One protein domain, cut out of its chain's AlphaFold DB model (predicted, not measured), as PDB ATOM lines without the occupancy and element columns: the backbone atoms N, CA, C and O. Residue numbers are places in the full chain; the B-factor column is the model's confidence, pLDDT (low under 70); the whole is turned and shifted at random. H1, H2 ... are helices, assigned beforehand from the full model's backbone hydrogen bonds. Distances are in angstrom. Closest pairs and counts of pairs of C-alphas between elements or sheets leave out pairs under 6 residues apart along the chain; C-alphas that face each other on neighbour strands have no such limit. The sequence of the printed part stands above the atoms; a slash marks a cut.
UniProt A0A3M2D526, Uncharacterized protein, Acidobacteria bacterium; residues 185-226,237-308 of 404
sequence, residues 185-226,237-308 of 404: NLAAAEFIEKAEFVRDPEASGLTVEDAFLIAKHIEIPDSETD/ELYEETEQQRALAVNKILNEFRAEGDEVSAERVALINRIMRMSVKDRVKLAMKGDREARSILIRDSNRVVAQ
ATOM      1  N   ASN A 185     148.766 197.238 189.966       89.56
ATOM      2  CA  ASN A 185     148.614 196.221 191.006       89.56
ATOM      3  C   ASN A 185     149.625 195.076 190.815       89.56
ATOM      4  O   ASN A 185     149.256 193.943 190.500       89.56
ATOM      5  N   LEU A 186     150.917 195.376 190.991       89.25
ATOM      6  CA  LEU A 186     152.005 194.415 190.757       89.25
ATOM      7  C   LEU A 186     151.902 193.167 191.651       89.25
ATOM      8  O   LEU A 186     151.962 192.052 191.143       89.25
ATOM      9  N   ALA A 187     151.685 193.354 192.956       88.69
ATOM     10  CA  ALA A 187     151.564 192.257 193.922       88.69
ATOM     11  C   ALA A 187     150.431 191.283 193.559       88.69
ATOM     12  O   ALA A 187     150.587 190.063 193.599       88.69
ATOM     13  N   ALA A 188     149.289 191.834 193.145       89.12
ATOM     14  CA  ALA A 188     148.148 191.048 192.713       89.12
ATOM     15  C   ALA A 188     148.441 190.271 191.419       89.12
ATOM     16  O   ALA A 188     148.059 189.109 191.300       89.12
ATOM     17  N   ALA A 189     149.156 190.878 190.468       88.56
ATOM     18  CA  ALA A 189     149.557 190.209 189.235       88.56
ATOM     19  C   ALA A 189     150.494 189.017 189.492       88.56
ATOM     20  O   ALA A 189     150.261 187.934 188.960       88.56
ATOM     21  N   GLU A 190     151.517 189.200 190.332       88.88
ATOM     22  CA  GLU A 190     152.458 188.135 190.715       88.88
ATOM     23  C   GLU A 190     151.743 186.959 191.389       88.88
ATOM     24  O   GLU A 190     152.020 185.792 191.093       88.88
ATOM     25  N   PHE A 191     150.770 187.256 192.254       88.31
ATOM     26  CA  PHE A 191     149.948 186.228 192.876       88.31
ATOM     27  C   PHE A 191     149.123 185.445 191.851       88.31
ATOM     28  O   PHE A 191     149.152 184.215 191.875       88.31
ATOM     29  N   ILE A 192     148.420 186.133 190.945       88.19
ATOM     30  CA  ILE A 192     147.542 185.505 189.944       88.19
ATOM     31  C   ILE A 192     148.320 184.570 189.015       88.19
ATOM     32  O   ILE A 192     147.843 183.478 188.716       88.19
ATOM     33  N   GLU A 193     149.543 184.930 188.618       86.44
ATOM     34  CA  GLU A 193     150.383 184.054 187.791       86.44
ATOM     35  C   GLU A 193     150.726 182.737 188.487       86.44
ATOM     36  O   GLU A 193     150.877 181.708 187.824       86.44
ATOM     37  N   LYS A 194     150.861 182.751 189.816       84.19
ATOM     38  CA  LYS A 194     151.264 181.594 190.626       84.19
ATOM     39  C   LYS A 194     150.094 180.876 191.298       84.19
ATOM     40  O   LYS A 194     150.345 179.862 191.957       84.19
ATOM     41  N   ALA A 195     148.878 181.404 191.209       83.75
ATOM     42  CA  ALA A 195     147.695 180.858 191.862       83.75
ATOM     43  C   ALA A 195     147.159 179.641 191.097       83.75
ATOM     44  O   ALA A 195     146.928 179.699 189.888       83.75
ATOM     45  N   GLU A 196     146.944 178.532 191.803       79.25
ATOM     46  CA  GLU A 196     146.427 177.301 191.197       79.25
ATOM     47  C   GLU A 196     144.970 177.460 190.784       79.25
ATOM     48  O   GLU A 196     144.604 176.996 189.712       79.25
ATOM     49  N   PHE A 197     144.158 178.188 191.553       77.19
ATOM     50  CA  PHE A 197     142.747 178.386 191.205       77.19
ATOM     51  C   PHE A 197     142.524 179.173 189.901       77.19
ATOM     52  O   PHE A 197     141.456 179.067 189.303       77.19
ATOM     53  N   VAL A 198     143.511 179.957 189.449       75.81
ATOM     54  CA  VAL A 198     143.449 180.679 188.165       75.81
ATOM     55  C   VAL A 198     143.895 179.778 187.017       75.81
ATOM     56  O   VAL A 198     143.302 179.803 185.941       75.81
ATOM     57  N   ARG A 199     144.927 178.961 187.257       72.38
ATOM     58  CA  ARG A 199     145.407 177.963 186.295       72.38
ATOM     59  C   ARG A 199     144.426 176.805 186.151       72.38
ATOM     60  O   ARG A 199     144.353 176.220 185.086       72.38
ATOM     61  N   ASP A 200     143.647 176.482 187.176       70.44
ATOM     62  CA  ASP A 200     142.593 175.474 187.106       70.44
ATOM     63  C   ASP A 200     141.268 175.949 187.731       70.44
ATOM     64  O   ASP A 200     140.924 175.602 188.870       70.44
ATOM     65  N   PRO A 201     140.485 176.747 186.983       70.06
ATOM     66  CA  PRO A 201     139.197 177.246 187.457       70.06
ATOM     67  C   PRO A 201     138.176 176.132 187.719       70.06
ATOM     68  O   PRO A 201     137.307 176.289 188.574       70.06
ATOM     69  N   GLU A 202     138.270 174.995 187.018       70.00
ATOM     70  CA  GLU A 202     137.308 173.891 187.155       70.00
ATOM     71  C   GLU A 202     137.433 173.197 188.513       70.00
ATOM     72  O   GLU A 202     136.420 172.911 189.147       70.00
ATOM     73  N   ALA A 203     138.663 172.999 188.993       70.94
ATOM     74  CA  ALA A 203     138.919 172.379 190.291       70.94
ATOM     75  C   ALA A 203     138.459 173.252 191.473       70.94
ATOM     76  O   ALA A 203     138.043 172.747 192.517       70.94
ATOM     77  N   SER A 204     138.536 174.578 191.328       71.81
ATOM     78  CA  SER A 204     138.152 175.527 192.380       71.81
ATOM     79  C   SER A 204     136.691 175.988 192.290       71.81
ATOM     80  O   SER A 204     136.131 176.465 193.282       71.81
ATOM     81  N   GLY A 205     136.068 175.868 191.113       79.38
ATOM     82  CA  GLY A 205     134.759 176.450 190.821       79.38
ATOM     83  C   GLY A 205     134.747 177.981 190.923       79.38
ATOM     84  O   GLY A 205     133.695 178.564 191.202       79.38
ATOM     85  N   LEU A 206     135.913 178.625 190.783       83.44
ATOM     86  CA  LEU A 206     136.073 180.077 190.830       83.44
ATOM     87  C   LEU A 206     136.072 180.657 189.419       83.44
ATOM     88  O   LEU A 206     136.660 180.109 188.490       83.44
ATOM     89  N   THR A 207     135.396 181.790 189.263       84.00
ATOM     90  CA  THR A 207     135.340 182.516 187.994       84.00
ATOM     91  C   THR A 207     136.506 183.498 187.861       84.00
ATOM     92  O   THR A 207     137.188 183.832 188.832       84.00
ATOM     93  N   VAL A 208     136.705 184.029 186.653       79.94
ATOM     94  CA  VAL A 208     137.659 185.123 186.409       79.94
ATOM     95  C   VAL A 208     137.321 186.357 187.257       79.94
ATOM     96  O   VAL A 208     138.216 187.002 187.797       79.94
ATOM     97  N   GLU A 209     136.035 186.662 187.440       83.06
ATOM     98  CA  GLU A 209     135.592 187.767 188.299       83.06
ATOM     99  C   GLU A 209     135.978 187.540 189.765       83.06
ATOM    100  O   GLU A 209     136.433 188.468 190.438       83.06
ATOM    101  N   ASP A 210     135.865 186.302 190.256       87.25
ATOM    102  CA  ASP A 210     136.308 185.955 191.607       87.25
ATOM    103  C   ASP A 210     137.821 186.146 191.762       87.25
ATOM    104  O   ASP A 210     138.262 186.659 192.792       87.25
ATOM    105  N   ALA A 211     138.607 185.815 190.731       85.75
ATOM    106  CA  ALA A 211     140.050 186.042 190.724       85.75
ATOM    107  C   ALA A 211     140.400 187.532 190.849       85.75
ATOM    108  O   ALA A 211     141.231 187.894 191.680       85.75
ATOM    109  N   PHE A 212     139.718 188.411 190.105       84.75
ATOM    110  CA  PHE A 212     139.890 189.862 190.242       84.75
ATOM    111  C   PHE A 212     139.474 190.382 191.622       84.75
ATOM    112  O   PHE A 212     140.108 191.289 192.158       84.75
ATOM    113  N   LEU A 213     138.414 189.831 192.216       88.50
ATOM    114  CA  LEU A 213     137.974 190.233 193.551       88.50
ATOM    115  C   LEU A 213     138.965 189.796 194.634       88.50
ATOM    116  O   LEU A 213     139.264 190.593 195.516       88.50
ATOM    117  N   ILE A 214     139.519 188.585 194.540       90.38
ATOM    118  CA  ILE A 214     140.588 188.122 195.437       90.38
ATOM    119  C   ILE A 214     141.845 188.982 195.251       90.38
ATOM    120  O   ILE A 214     142.436 189.420 196.234       90.38
ATOM    121  N   ALA A 215     142.212 189.289 194.003       89.62
ATOM    122  CA  ALA A 215     143.367 190.115 193.654       89.62
ATOM    123  C   ALA A 215     143.340 191.514 194.298       89.62
ATOM    124  O   ALA A 215     144.394 192.040 194.647       89.62
ATOM    125  N   LYS A 216     142.154 192.101 194.521       90.75
ATOM    126  CA  LYS A 216     142.014 193.396 195.221       90.75
ATOM    127  C   LYS A 216     142.502 193.369 196.666       90.75
ATOM    128  O   LYS A 216     142.834 194.420 197.199       90.75
ATOM    129  N   HIS A 217     142.543 192.194 197.282       93.62
ATOM    130  CA  HIS A 217     142.994 192.020 198.655       93.62
ATOM    131  C   HIS A 217     144.490 191.721 198.748       93.62
ATOM    132  O   HIS A 217     144.943 191.314 199.807       93.62
ATOM    133  N   ILE A 218     145.266 191.874 197.670       93.31
ATOM    134  CA  ILE A 218     146.691 191.524 197.633       93.31
ATOM    135  C   ILE A 218     147.518 192.791 197.527       93.31
ATOM    136  O   ILE A 218     147.433 193.520 196.541       93.31
ATOM    137  N   GLU A 219     148.356 193.032 198.530       92.50
ATOM    138  CA  GLU A 219     149.101 194.288 198.624       92.50
ATOM    139  C   GLU A 219     150.621 194.111 198.664       92.50
ATOM    140  O   GLU A 219     151.354 195.089 198.491       92.50
ATOM    141  N   ILE A 220     151.097 192.894 198.944       90.81
ATOM    142  CA  ILE A 220     152.512 192.612 199.201       90.81
ATOM    143  C   ILE A 220     153.085 191.810 198.030       90.81
ATOM    144  O   ILE A 220     152.576 190.721 197.748       90.81
ATOM    145  N   PRO A 221     154.109 192.335 197.336       90.38
ATOM    146  CA  PRO A 221     154.762 191.628 196.243       90.38
ATOM    147  C   PRO A 221     155.642 190.490 196.762       90.38
ATOM    148  O   PRO A 221     156.041 190.457 197.929       90.38
ATOM    149  N   ASP A 222     156.015 189.587 195.864       86.94
ATOM    150  CA  ASP A 222     156.820 188.408 196.181       86.94
ATOM    151  C   ASP A 222     158.191 188.764 196.768       86.94
ATOM    152  O   ASP A 222     158.726 188.024 197.589       86.94
ATOM    153  N   SER A 223     158.752 189.915 196.385       87.00
ATOM    154  CA  SER A 223     160.041 190.404 196.888       87.00
ATOM    155  C   SER A 223     160.038 190.745 198.379       87.00
ATOM    156  O   SER A 223     161.103 190.834 198.986       87.00
ATOM    157  N   GLU A 224     158.861 190.992 198.957       86.25
ATOM    158  CA  GLU A 224     158.689 191.331 200.373       86.25
ATOM    159  C   GLU A 224     158.290 190.114 201.224       86.25
ATOM    160  O   GLU A 224     158.269 190.211 202.451       86.25
ATOM    161  N   THR A 225     157.991 188.969 200.603       83.88
ATOM    162  CA  THR A 225     157.600 187.739 201.303       83.88
ATOM    163  C   THR A 225     158.728 186.717 201.335       83.88
ATOM    164  O   THR A 225     159.328 186.415 200.307       83.88
ATOM    165  N   ASP A 226     158.981 186.144 202.512       80.81
ATOM    166  CA  ASP A 226     159.871 184.995 202.671       80.81
ATOM    167  C   ASP A 226     159.045 183.713 202.818       80.81
ATOM    168  O   ASP A 226     158.498 183.430 203.883       80.81
ATOM    169  N   GLU A 237     150.270 168.233 205.273       53.81
ATOM    170  CA  GLU A 237     148.993 168.777 205.770       53.81
ATOM    171  C   GLU A 237     148.125 169.445 204.695       53.81
ATOM    172  O   GLU A 237     147.026 169.926 204.993       53.81
ATOM    173  N   LEU A 238     148.584 169.470 203.444       62.59
ATOM    174  CA  LEU A 238     147.853 170.028 202.307       62.59
ATOM    175  C   LEU A 238     146.972 168.953 201.651       62.59
ATOM    176  O   LEU A 238     147.072 168.700 200.454       62.59
ATOM    177  N   TYR A 239     146.106 168.303 202.432       66.56
ATOM    178  CA  TYR A 239     145.067 167.440 201.867       66.56
ATOM    179  C   TYR A 239     143.993 168.274 201.160       66.56
ATOM    180  O   TYR A 239     143.678 169.396 201.567       66.56
ATOM    181  N   GLU A 240     143.389 167.701 200.122       72.38
ATOM    182  CA  GLU A 240     142.237 168.301 199.459       72.38
ATOM    183  C   GLU A 240     141.015 168.289 200.390       72.38
ATOM    184  O   GLU A 240     140.529 167.238 200.813       72.38
ATOM    185  N   GLU A 241     140.508 169.477 200.721       82.31
ATOM    186  CA  GLU A 241     139.289 169.625 201.515       82.31
ATOM    187  C   GLU A 241     138.052 169.365 200.646       82.31
ATOM    188  O   GLU A 241     137.866 170.005 199.604       82.31
ATOM    189  N   THR A 242     137.165 168.492 201.125       87.75
ATOM    190  CA  THR A 242     135.839 168.258 200.532       87.75
ATOM    191  C   THR A 242     134.971 169.517 200.589       87.75
ATOM    192  O   THR A 242     135.117 170.354 201.483       87.75
ATOM    193  N   GLU A 243     133.986 169.638 199.693       85.56
ATOM    194  CA  GLU A 243     133.034 170.762 199.715       85.56
ATOM    195  C   GLU A 243     132.313 170.904 201.064       85.56
ATOM    196  O   GLU A 243     132.090 172.017 201.545       85.56
ATOM    197  N   GLN A 244     131.999 169.780 201.716       89.25
ATOM    198  CA  GLN A 244     131.375 169.775 203.039       89.25
ATOM    199  C   GLN A 244     132.303 170.371 204.102       89.25
ATOM    200  O   GLN A 244     131.862 171.191 204.905       89.25
ATOM    201  N   GLN A 245     133.591 170.011 204.094       90.00
ATOM    202  CA  GLN A 245     134.580 170.592 205.008       90.00
ATOM    203  C   GLN A 245     134.736 172.098 204.780       90.00
ATOM    204  O   GLN A 245     134.721 172.856 205.750       90.00
ATOM    205  N   ARG A 246     134.780 172.545 203.518       89.62
ATOM    206  CA  ARG A 246     134.826 173.977 203.176       89.62
ATOM    207  C   ARG A 246     133.584 174.713 203.687       89.62
ATOM    208  O   ARG A 246     133.706 175.764 204.309       89.62
ATOM    209  N   ALA A 247     132.388 174.145 203.513       91.00
ATOM    210  CA  ALA A 247     131.145 174.733 204.020       91.00
ATOM    211  C   ALA A 247     131.108 174.811 205.558       91.00
ATOM    212  O   ALA A 247     130.628 175.795 206.131       91.00
ATOM    213  N   LEU A 248     131.634 173.796 206.251       93.12
ATOM    214  CA  LEU A 248     131.785 173.824 207.707       93.12
ATOM    215  C   LEU A 248     132.785 174.898 208.149       93.12
ATOM    216  O   LEU A 248     132.508 175.611 209.114       93.12
ATOM    217  N   ALA A 249     133.898 175.059 207.429       91.94
ATOM    218  CA  ALA A 249     134.882 176.106 207.688       91.94
ATOM    219  C   ALA A 249     134.272 177.508 207.521       91.94
ATOM    220  O   ALA A 249     134.402 178.334 208.424       91.94
ATOM    221  N   VAL A 250     133.508 177.755 206.448       94.06
ATOM    222  CA  VAL A 250     132.773 179.019 206.251       94.06
ATOM    223  C   VAL A 250     131.851 179.306 207.441       94.06
ATOM    224  O   VAL A 250     131.913 180.384 208.032       94.06
ATOM    225  N   ASN A 251     131.017 178.339 207.834       94.19
ATOM    226  CA  ASN A 251     130.080 178.516 208.946       94.19
ATOM    227  C   ASN A 251     130.798 178.757 210.281       94.19
ATOM    228  O   ASN A 251     130.365 179.602 211.067       94.19
ATOM    229  N   LYS A 252     131.904 178.046 210.532       94.56
ATOM    230  CA  LYS A 252     132.769 178.259 211.697       94.56
ATOM    231  C   LYS A 252     133.272 179.704 211.726       94.56
ATOM    232  O   LYS A 252     133.039 180.394 212.715       94.56
ATOM    233  N   ILE A 253     133.876 180.180 210.636       93.94
ATOM    234  CA  ILE A 253     134.432 181.537 210.531       93.94
ATOM    235  C   ILE A 253     133.345 182.592 210.778       93.94
ATOM    236  O   ILE A 253     133.533 183.495 211.592       93.94
ATOM    237  N   LEU A 254     132.175 182.458 210.145       93.94
ATOM    238  CA  LEU A 254     131.055 183.391 210.330       93.94
ATOM    239  C   LEU A 254     130.561 183.438 211.782       93.94
ATOM    240  O   LEU A 254     130.245 184.512 212.294       93.94
ATOM    241  N   ASN A 255     130.493 182.287 212.452       93.31
ATOM    242  CA  ASN A 255     130.094 182.221 213.855       93.31
ATOM    243  C   ASN A 255     131.139 182.851 214.782       93.31
ATOM    244  O   ASN A 255     130.760 183.504 215.751       93.31
ATOM    245  N   GLU A 256     132.429 182.702 214.479       92.75
ATOM    246  CA  GLU A 256     133.505 183.356 215.230       92.75
ATOM    247  C   GLU A 256     133.444 184.881 215.106       92.75
ATOM    248  O   GLU A 256     133.474 185.567 216.126       92.75
ATOM    249  N   PHE A 257     133.240 185.419 213.896       92.75
ATOM    250  CA  PHE A 257     133.034 186.863 213.706       92.75
ATOM    251  C   PHE A 257     131.837 187.383 214.518       92.75
ATOM    252  O   PHE A 257     131.952 188.383 215.226       92.75
ATOM    253  N   ARG A 258     130.702 186.668 214.491       91.56
ATOM    254  CA  ARG A 258     129.516 187.025 215.291       91.56
ATOM    255  C   ARG A 258     129.796 186.995 216.792       91.56
ATOM    256  O   ARG A 258     129.339 187.878 217.511       91.56
ATOM    257  N   ALA A 259     130.528 185.988 217.270       89.12
ATOM    258  CA  ALA A 259     130.873 185.850 218.684       89.12
ATOM    259  C   ALA A 259     131.803 186.971 219.176       89.12
ATOM    260  O   ALA A 259     131.738 187.353 220.343       89.12
ATOM    261  N   GLU A 260     132.641 187.511 218.291       86.00
ATOM    262  CA  GLU A 260     133.520 188.650 218.571       86.00
ATOM    263  C   GLU A 260     132.834 190.018 218.402       86.00
ATOM    264  O   GLU A 260     133.442 191.044 218.701       86.00
ATOM    265  N   GLY A 261     131.565 190.043 217.978       85.69
ATOM    266  CA  GLY A 261     130.806 191.276 217.759       85.69
ATOM    267  C   GLY A 261     131.202 192.033 216.488       85.69
ATOM    268  O   GLY A 261     130.843 193.200 216.345       85.69
ATOM    269  N   ASP A 262     131.930 191.387 215.575       86.12
ATOM    270  CA  ASP A 262     132.302 191.966 214.288       86.12
ATOM    271  C   ASP A 262     131.097 191.934 213.322       86.12
ATOM    272  O   ASP A 262     130.335 190.963 213.265       86.12
ATOM    273  N   GLU A 263     130.926 192.992 212.525       85.75
ATOM    274  CA  GLU A 263     129.851 193.073 211.531       85.75
ATOM    275  C   GLU A 263     130.046 192.033 210.415       85.75
ATOM    276  O   GLU A 263     131.110 191.932 209.809       85.75
ATOM    277  N   VAL A 264     129.013 191.249 210.106       89.00
ATOM    278  CA  VAL A 264     129.063 190.246 209.033       89.00
ATOM    279  C   VAL A 264     128.285 190.771 207.830       89.00
ATOM    280  O   VAL A 264     127.112 190.445 207.644       89.00
ATOM    281  N   SER A 265     128.936 191.624 207.037       91.50
ATOM    282  CA  SER A 265     128.358 192.174 205.808       91.50
ATOM    283  C   SER A 265     128.209 191.101 204.721       91.50
ATOM    284  O   SER A 265     128.904 190.081 204.722       91.50
ATOM    285  N   ALA A 266     127.319 191.336 203.751       89.44
ATOM    286  CA  ALA A 266     127.147 190.435 202.610       89.44
ATOM    287  C   ALA A 266     128.436 190.302 201.774       89.44
ATOM    288  O   ALA A 266     128.763 189.210 201.308       89.44
ATOM    289  N   GLU A 267     129.199 191.390 201.641       89.25
ATOM    290  CA  GLU A 267     130.490 191.408 200.946       89.25
ATOM    291  C   GLU A 267     131.514 190.501 201.636       89.25
ATOM    292  O   GLU A 267     132.146 189.674 200.977       89.25
ATOM    293  N   ARG A 268     131.608 190.572 202.971       91.81
ATOM    294  CA  ARG A 268     132.476 189.700 203.774       91.81
ATOM    295  C   ARG A 268     132.080 188.235 203.637       91.81
ATOM    296  O   ARG A 268     132.940 187.379 203.463       91.81
ATOM    297  N   VAL A 269     130.781 187.930 203.669       92.56
ATOM    298  CA  VAL A 269     130.281 186.560 203.462       92.56
ATOM    299  C   VAL A 269     130.689 186.036 202.084       92.56
ATOM    300  O   VAL A 269     131.154 184.901 201.973       92.56
ATOM    301  N   ALA A 270     130.553 186.846 201.033       92.44
ATOM    302  CA  ALA A 270     130.973 186.465 199.687       92.44
ATOM    303  C   ALA A 270     132.493 186.245 199.604       92.44
ATOM    304  O   ALA A 270     132.934 185.253 199.024       92.44
ATOM    305  N   LEU A 271     133.290 187.120 200.226       93.81
ATOM    306  CA  LEU A 271     134.744 186.983 200.280       93.81
ATOM    307  C   LEU A 271     135.173 185.704 201.013       93.81
ATOM    308  O   LEU A 271     135.971 184.942 200.474       93.81
ATOM    309  N   ILE A 272     134.595 185.411 202.183       94.69
ATOM    310  CA  ILE A 272     134.871 184.173 202.933       94.69
ATOM    311  C   ILE A 272     134.579 182.944 202.065       94.69
ATOM    312  O   ILE A 272     135.410 182.043 201.978       94.69
ATOM    313  N   ASN A 273     133.429 182.915 201.382       92.94
ATOM    314  CA  ASN A 273     133.072 181.801 200.499       92.94
ATOM    315  C   ASN A 273     134.083 181.608 199.359       92.94
ATOM    316  O   ASN A 273     134.438 180.474 199.051       92.94
ATOM    317  N   ARG A 274     134.565 182.698 198.749       92.75
ATOM    318  CA  ARG A 274     135.574 182.644 197.678       92.75
ATOM    319  C   ARG A 274     136.921 182.148 198.190       92.75
ATOM    320  O   ARG A 274     137.478 181.221 197.613       92.75
ATOM    321  N   ILE A 275     137.408 182.708 199.299       94.62
ATOM    322  CA  ILE A 275     138.688 182.312 199.900       94.62
ATOM    323  C   ILE A 275     138.659 180.822 200.266       94.62
ATOM    324  O   ILE A 275     139.601 180.103 199.949       94.62
ATOM    325  N   MET A 276     137.571 180.328 200.869       93.38
ATOM    326  CA  MET A 276     137.452 178.914 201.260       93.38
ATOM    327  C   MET A 276     137.338 177.948 200.067       93.38
ATOM    328  O   MET A 276     137.528 176.749 200.250       93.38
ATOM    329  N   ARG A 277     137.044 178.433 198.852       90.88
ATOM    330  CA  ARG A 277     137.088 177.623 197.620       90.88
ATOM    331  C   ARG A 277     138.490 177.484 197.028       90.88
ATOM    332  O   ARG A 277     138.701 176.584 196.218       90.88
ATOM    333  N   MET A 278     139.433 178.339 197.422       90.50
ATOM    334  CA  MET A 278     140.827 178.213 197.002       90.50
ATOM    335  C   MET A 278     141.491 176.992 197.649       90.50
ATOM    336  O   MET A 278     141.085 176.550 198.730       90.50
ATOM    337  N   SER A 279     142.554 176.485 197.018       88.62
ATOM    338  CA  SER A 279     143.402 175.461 197.630       88.62
ATOM    339  C   SER A 279     144.073 176.007 198.894       88.62
ATOM    340  O   SER A 279     144.322 177.211 199.017       88.62
ATOM    341  N   VAL A 280     144.408 175.125 199.840       89.19
ATOM    342  CA  VAL A 280     145.106 175.517 201.077       89.19
ATOM    343  C   VAL A 280     146.409 176.262 200.754       89.19
ATOM    344  O   VAL A 280     146.728 177.258 201.399       89.19
ATOM    345  N   LYS A 281     147.120 175.843 199.702       87.69
ATOM    346  CA  LYS A 281     148.338 176.498 199.205       87.69
ATOM    347  C   LYS A 281     148.092 177.944 198.774       87.69
ATOM    348  O   LYS A 281     148.854 178.834 199.149       87.69
ATOM    349  N   ASP A 282     147.024 178.200 198.024       90.19
ATOM    350  CA  ASP A 282     146.666 179.562 197.624       90.19
ATOM    351  C   ASP A 282     146.175 180.392 198.822       90.19
ATOM    352  O   ASP A 282     146.484 181.582 198.905       90.19
ATOM    353  N   ARG A 283     145.499 179.774 199.806       93.12
ATOM    354  CA  ARG A 283     145.125 180.440 201.071       93.12
ATOM    355  C   ARG A 283     146.346 180.848 201.894       93.12
ATOM    356  O   ARG A 283     146.363 181.953 202.425       93.12
ATOM    357  N   VAL A 284     147.385 180.011 201.963       92.31
ATOM    358  CA  VAL A 284     148.669 180.346 202.610       92.31
ATOM    359  C   VAL A 284     149.316 181.559 201.937       92.31
ATOM    360  O   VAL A 284     149.672 182.520 202.617       92.31
ATOM    361  N   LYS A 285     149.412 181.566 200.601       91.19
ATOM    362  CA  LYS A 285     149.958 182.715 199.858       91.19
ATOM    363  C   LYS A 285     149.138 183.985 200.093       91.19
ATOM    364  O   LYS A 285     149.711 185.050 200.317       91.19
ATOM    365  N   LEU A 286     147.806 183.876 200.081       94.06
ATOM    366  CA  LEU A 286     146.916 185.002 200.364       94.06
ATOM    367  C   LEU A 286     147.068 185.490 201.810       94.06
ATOM    368  O   LEU A 286     147.029 186.687 202.046       94.06
ATOM    369  N   ALA A 287     147.308 184.607 202.780       94.88
ATOM    370  CA  ALA A 287     147.552 184.999 204.168       94.88
ATOM    371  C   ALA A 287     148.832 185.840 204.307       94.88
ATOM    372  O   ALA A 287     148.845 186.838 205.032       94.88
ATOM    373  N   MET A 288     149.885 185.475 203.573       92.81
ATOM    374  CA  MET A 288     151.173 186.178 203.600       92.81
ATOM    375  C   MET A 288     151.168 187.499 202.834       92.81
ATOM    376  O   MET A 288     151.915 188.399 203.206       92.81
ATOM    377  N   LYS A 289     150.342 187.620 201.785       93.75
ATOM    378  CA  LYS A 289     150.332 188.788 200.880       93.75
ATOM    379  C   LYS A 289     149.106 189.681 200.996       93.75
ATOM    380  O   LYS A 289     149.061 190.770 200.418       93.75
ATOM    381  N   GLY A 290     148.110 189.191 201.717       94.50
ATOM    382  CA  GLY A 290     146.797 189.785 201.803       94.50
ATOM    383  C   GLY A 290     146.753 191.040 202.664       94.50
ATOM    384  O   GLY A 290     147.573 191.238 203.570       94.50
ATOM    385  N   ASP A 291     145.743 191.854 202.396       95.75
ATOM    386  CA  ASP A 291     145.338 192.998 203.193       95.75
ATOM    387  C   ASP A 291     144.797 192.580 204.574       95.75
ATOM    388  O   ASP A 291     144.752 191.406 204.961       95.75
ATOM    389  N   ARG A 292     144.381 193.575 205.361       95.25
ATOM    390  CA  ARG A 292     143.840 193.356 206.709       95.25
ATOM    391  C   ARG A 292     142.589 192.471 206.714       95.25
ATOM    392  O   ARG A 292     142.403 191.694 207.651       95.25
ATOM    393  N   GLU A 293     141.727 192.594 205.709       94.62
ATOM    394  CA  GLU A 293     140.469 191.850 205.648       94.62
ATOM    395  C   GLU A 293     140.745 190.365 205.382       94.62
ATOM    396  O   GLU A 293     140.279 189.512 206.145       94.62
ATOM    397  N   ALA A 294     141.588 190.058 204.394       96.00
ATOM    398  CA  ALA A 294     142.030 188.700 204.092       96.00
ATOM    399  C   ALA A 294     142.709 188.042 205.302       96.00
ATOM    400  O   ALA A 294     142.350 186.922 205.674       96.00
ATOM    401  N   ARG A 295     143.621 188.752 205.985       96.56
ATOM    402  CA  ARG A 295     144.258 188.261 207.223       96.56
ATOM    403  C   ARG A 295     143.246 187.969 208.325       96.56
ATOM    404  O   ARG A 295     143.354 186.947 209.002       96.56
ATOM    405  N   SER A 296     142.246 188.837 208.493       95.56
ATOM    406  CA  SER A 296     141.194 188.638 209.493       95.56
ATOM    407  C   SER A 296     140.365 187.379 209.213       95.56
ATOM    408  O   SER A 296     139.940 186.702 210.143       95.56
ATOM    409  N   ILE A 297     140.166 187.009 207.950       96.06
ATOM    410  CA  ILE A 297     139.467 185.773 207.591       96.06
ATOM    411  C   ILE A 297     140.383 184.563 207.816       96.06
ATOM    412  O   ILE A 297     140.001 183.609 208.494       96.06
ATOM    413  N   LEU A 298     141.609 184.618 207.292       96.56
ATOM    414  CA  LEU A 298     142.536 183.483 207.227       96.56
ATOM    415  C   LEU A 298     143.134 183.088 208.585       96.56
ATOM    416  O   LEU A 298     143.505 181.934 208.776       96.56
ATOM    417  N   ILE A 299     143.160 183.983 209.577       96.62
ATOM    418  CA  ILE A 299     143.577 183.615 210.941       96.62
ATOM    419  C   ILE A 299     142.598 182.632 211.617       96.62
ATOM    420  O   ILE A 299     142.960 181.963 212.584       96.62
ATOM    421  N   ARG A 300     141.364 182.528 211.097       95.31
ATOM    422  CA  ARG A 300     140.290 181.635 211.581       95.31
ATOM    423  C   ARG A 300     140.160 180.336 210.780       95.31
ATOM    424  O   ARG A 300     139.248 179.541 211.040       95.31
ATOM    425  N   ASP A 301     141.054 180.121 209.817       94.31
ATOM    426  CA  ASP A 301     141.053 178.942 208.952       94.31
ATOM    427  C   ASP A 301     141.071 177.635 209.770       94.31
ATOM    428  O   ASP A 301     141.541 177.577 210.913       94.31
ATOM    429  N   SER A 302     140.496 176.569 209.213       89.94
ATOM    430  CA  SER A 302     140.582 175.222 209.787       89.94
ATOM    431  C   SER A 302     142.010 174.687 209.758       89.94
ATOM    432  O   SER A 302     142.399 173.950 210.664       89.94
ATOM    433  N   ASN A 303     142.783 175.055 208.737       90.44
ATOM    434  CA  ASN A 303     144.147 174.604 208.557       90.44
ATOM    435  C   ASN A 303     145.130 175.477 209.357       90.44
ATOM    436  O   ASN A 303     145.212 176.697 209.186       90.44
ATOM    437  N   ARG A 304     145.927 174.834 210.221       90.62
ATOM    438  CA  ARG A 304     146.890 175.526 211.092       90.62
ATOM    439  C   ARG A 304     147.992 176.254 210.321       90.62
ATOM    440  O   ARG A 304     148.492 177.262 210.816       90.62
ATOM    441  N   VAL A 305     148.375 175.759 209.142       90.44
ATOM    442  CA  VAL A 305     149.440 176.340 208.311       90.44
ATOM    443  C   VAL A 305     148.989 177.680 207.741       90.44
ATOM    444  O   VAL A 305     149.745 178.647 207.782       90.44
ATOM    445  N   VAL A 306     147.727 177.778 207.312       92.88
ATOM    446  CA  VAL A 306     147.125 179.037 206.842       92.88
ATOM    447  C   VAL A 306     147.103 180.080 207.961       92.88
ATOM    448  O   VAL A 306     147.541 181.212 207.763       92.88
ATOM    449  N   ALA A 307     146.671 179.695 209.165       94.31
ATOM    450  CA  ALA A 307     146.646 180.607 210.308       94.31
ATOM    451  C   ALA A 307     148.058 181.075 210.727       94.31
ATOM    452  O   ALA A 307     148.242 182.243 211.068       94.31
ATOM    453  N   GLN A 308     149.069 180.199 210.669       92.69
ATOM    454  CA  GLN A 308     150.473 180.571 210.915       92.69
ATOM    455  C   GLN A 308     151.009 181.539 209.854       92.69
ATOM    456  O   GLN A 308     151.728 182.479 210.191       92.69
TER     457      GLN A 308
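Overview. This is residues 185 to 226 and 237 to 308 of the 404 residues of an uncharacterized protein of Acidobacteria bacterium (UniProt A0A3M2D526). A rounded body of mostly crossed helices has H6 and H7 in its middle, with H1 to H4 on one side of them and H5, H8 and H9 on the other. H5 with H6 and H7 with H8 form two helical hairpins; H4 packs on H6, and H9 on H7. The 114 printed residues include nine named helices, H1 to H9 in chain order, and no named strand: all helix. It is compact, with a radius of gyration of the C-alphas of 13.3 A and spans of 36 by 28 by 27 A.

Arrangement. H5, residues 243 to 259, touches H6, residues 266 to 277, in a hairpin at a steep tilt of 38 degrees; their closest C-alphas, of Arg 246 and Met 276, are 5.9 A apart. H4, residues 208 to 215, touches residues 271 to 275 of H6 alone, about perpendicular at 80 degrees, with C-alphas 210 and 274 closest at 7.0 A. H1, residues 186 to 194, touches H4 at 54 degrees, a steep tilt, with C-alphas 188 and 215 closest at 5.0 A. H2, residues 196 to 199, and H3, residues 201 to 204, are close but not clearly touching, with C-alphas 197 and 204 closest at 5.5 A. H7, residues 280 to 289, and H8, residues 292 to 298, touch in a hairpin at a shallow tilt of 24 degrees, with C-alphas 287 and 295 closest at 5.6 A. H9, residues 304 to 308, touches H7, with C-alphas 306 and 284 closest at 4.7 A. Each O i to N i+4 pair is within hydrogen-bond range in H1 and H4 to H9; H2 and H3 are too short for one.

Along the chain. H5 is 24.3 A long from C-alpha 243 at (133.034, 170.762, 199.715), H6 17.0 A and H7 14.3 A. H1 begins at (152.005, 194.415, 190.757); H9 ends at (150.473, 180.571, 210.915).

Size, cuts and confidence. The farthest C-alphas, of Arg 199 and Gly 261, are 37.2 A apart. Residues 227 to 236 are not printed, a gap of 19.8 A between C-alphas 226 and 237. No link printed whole is long. Residues 237 to 239 have pLDDT under 70.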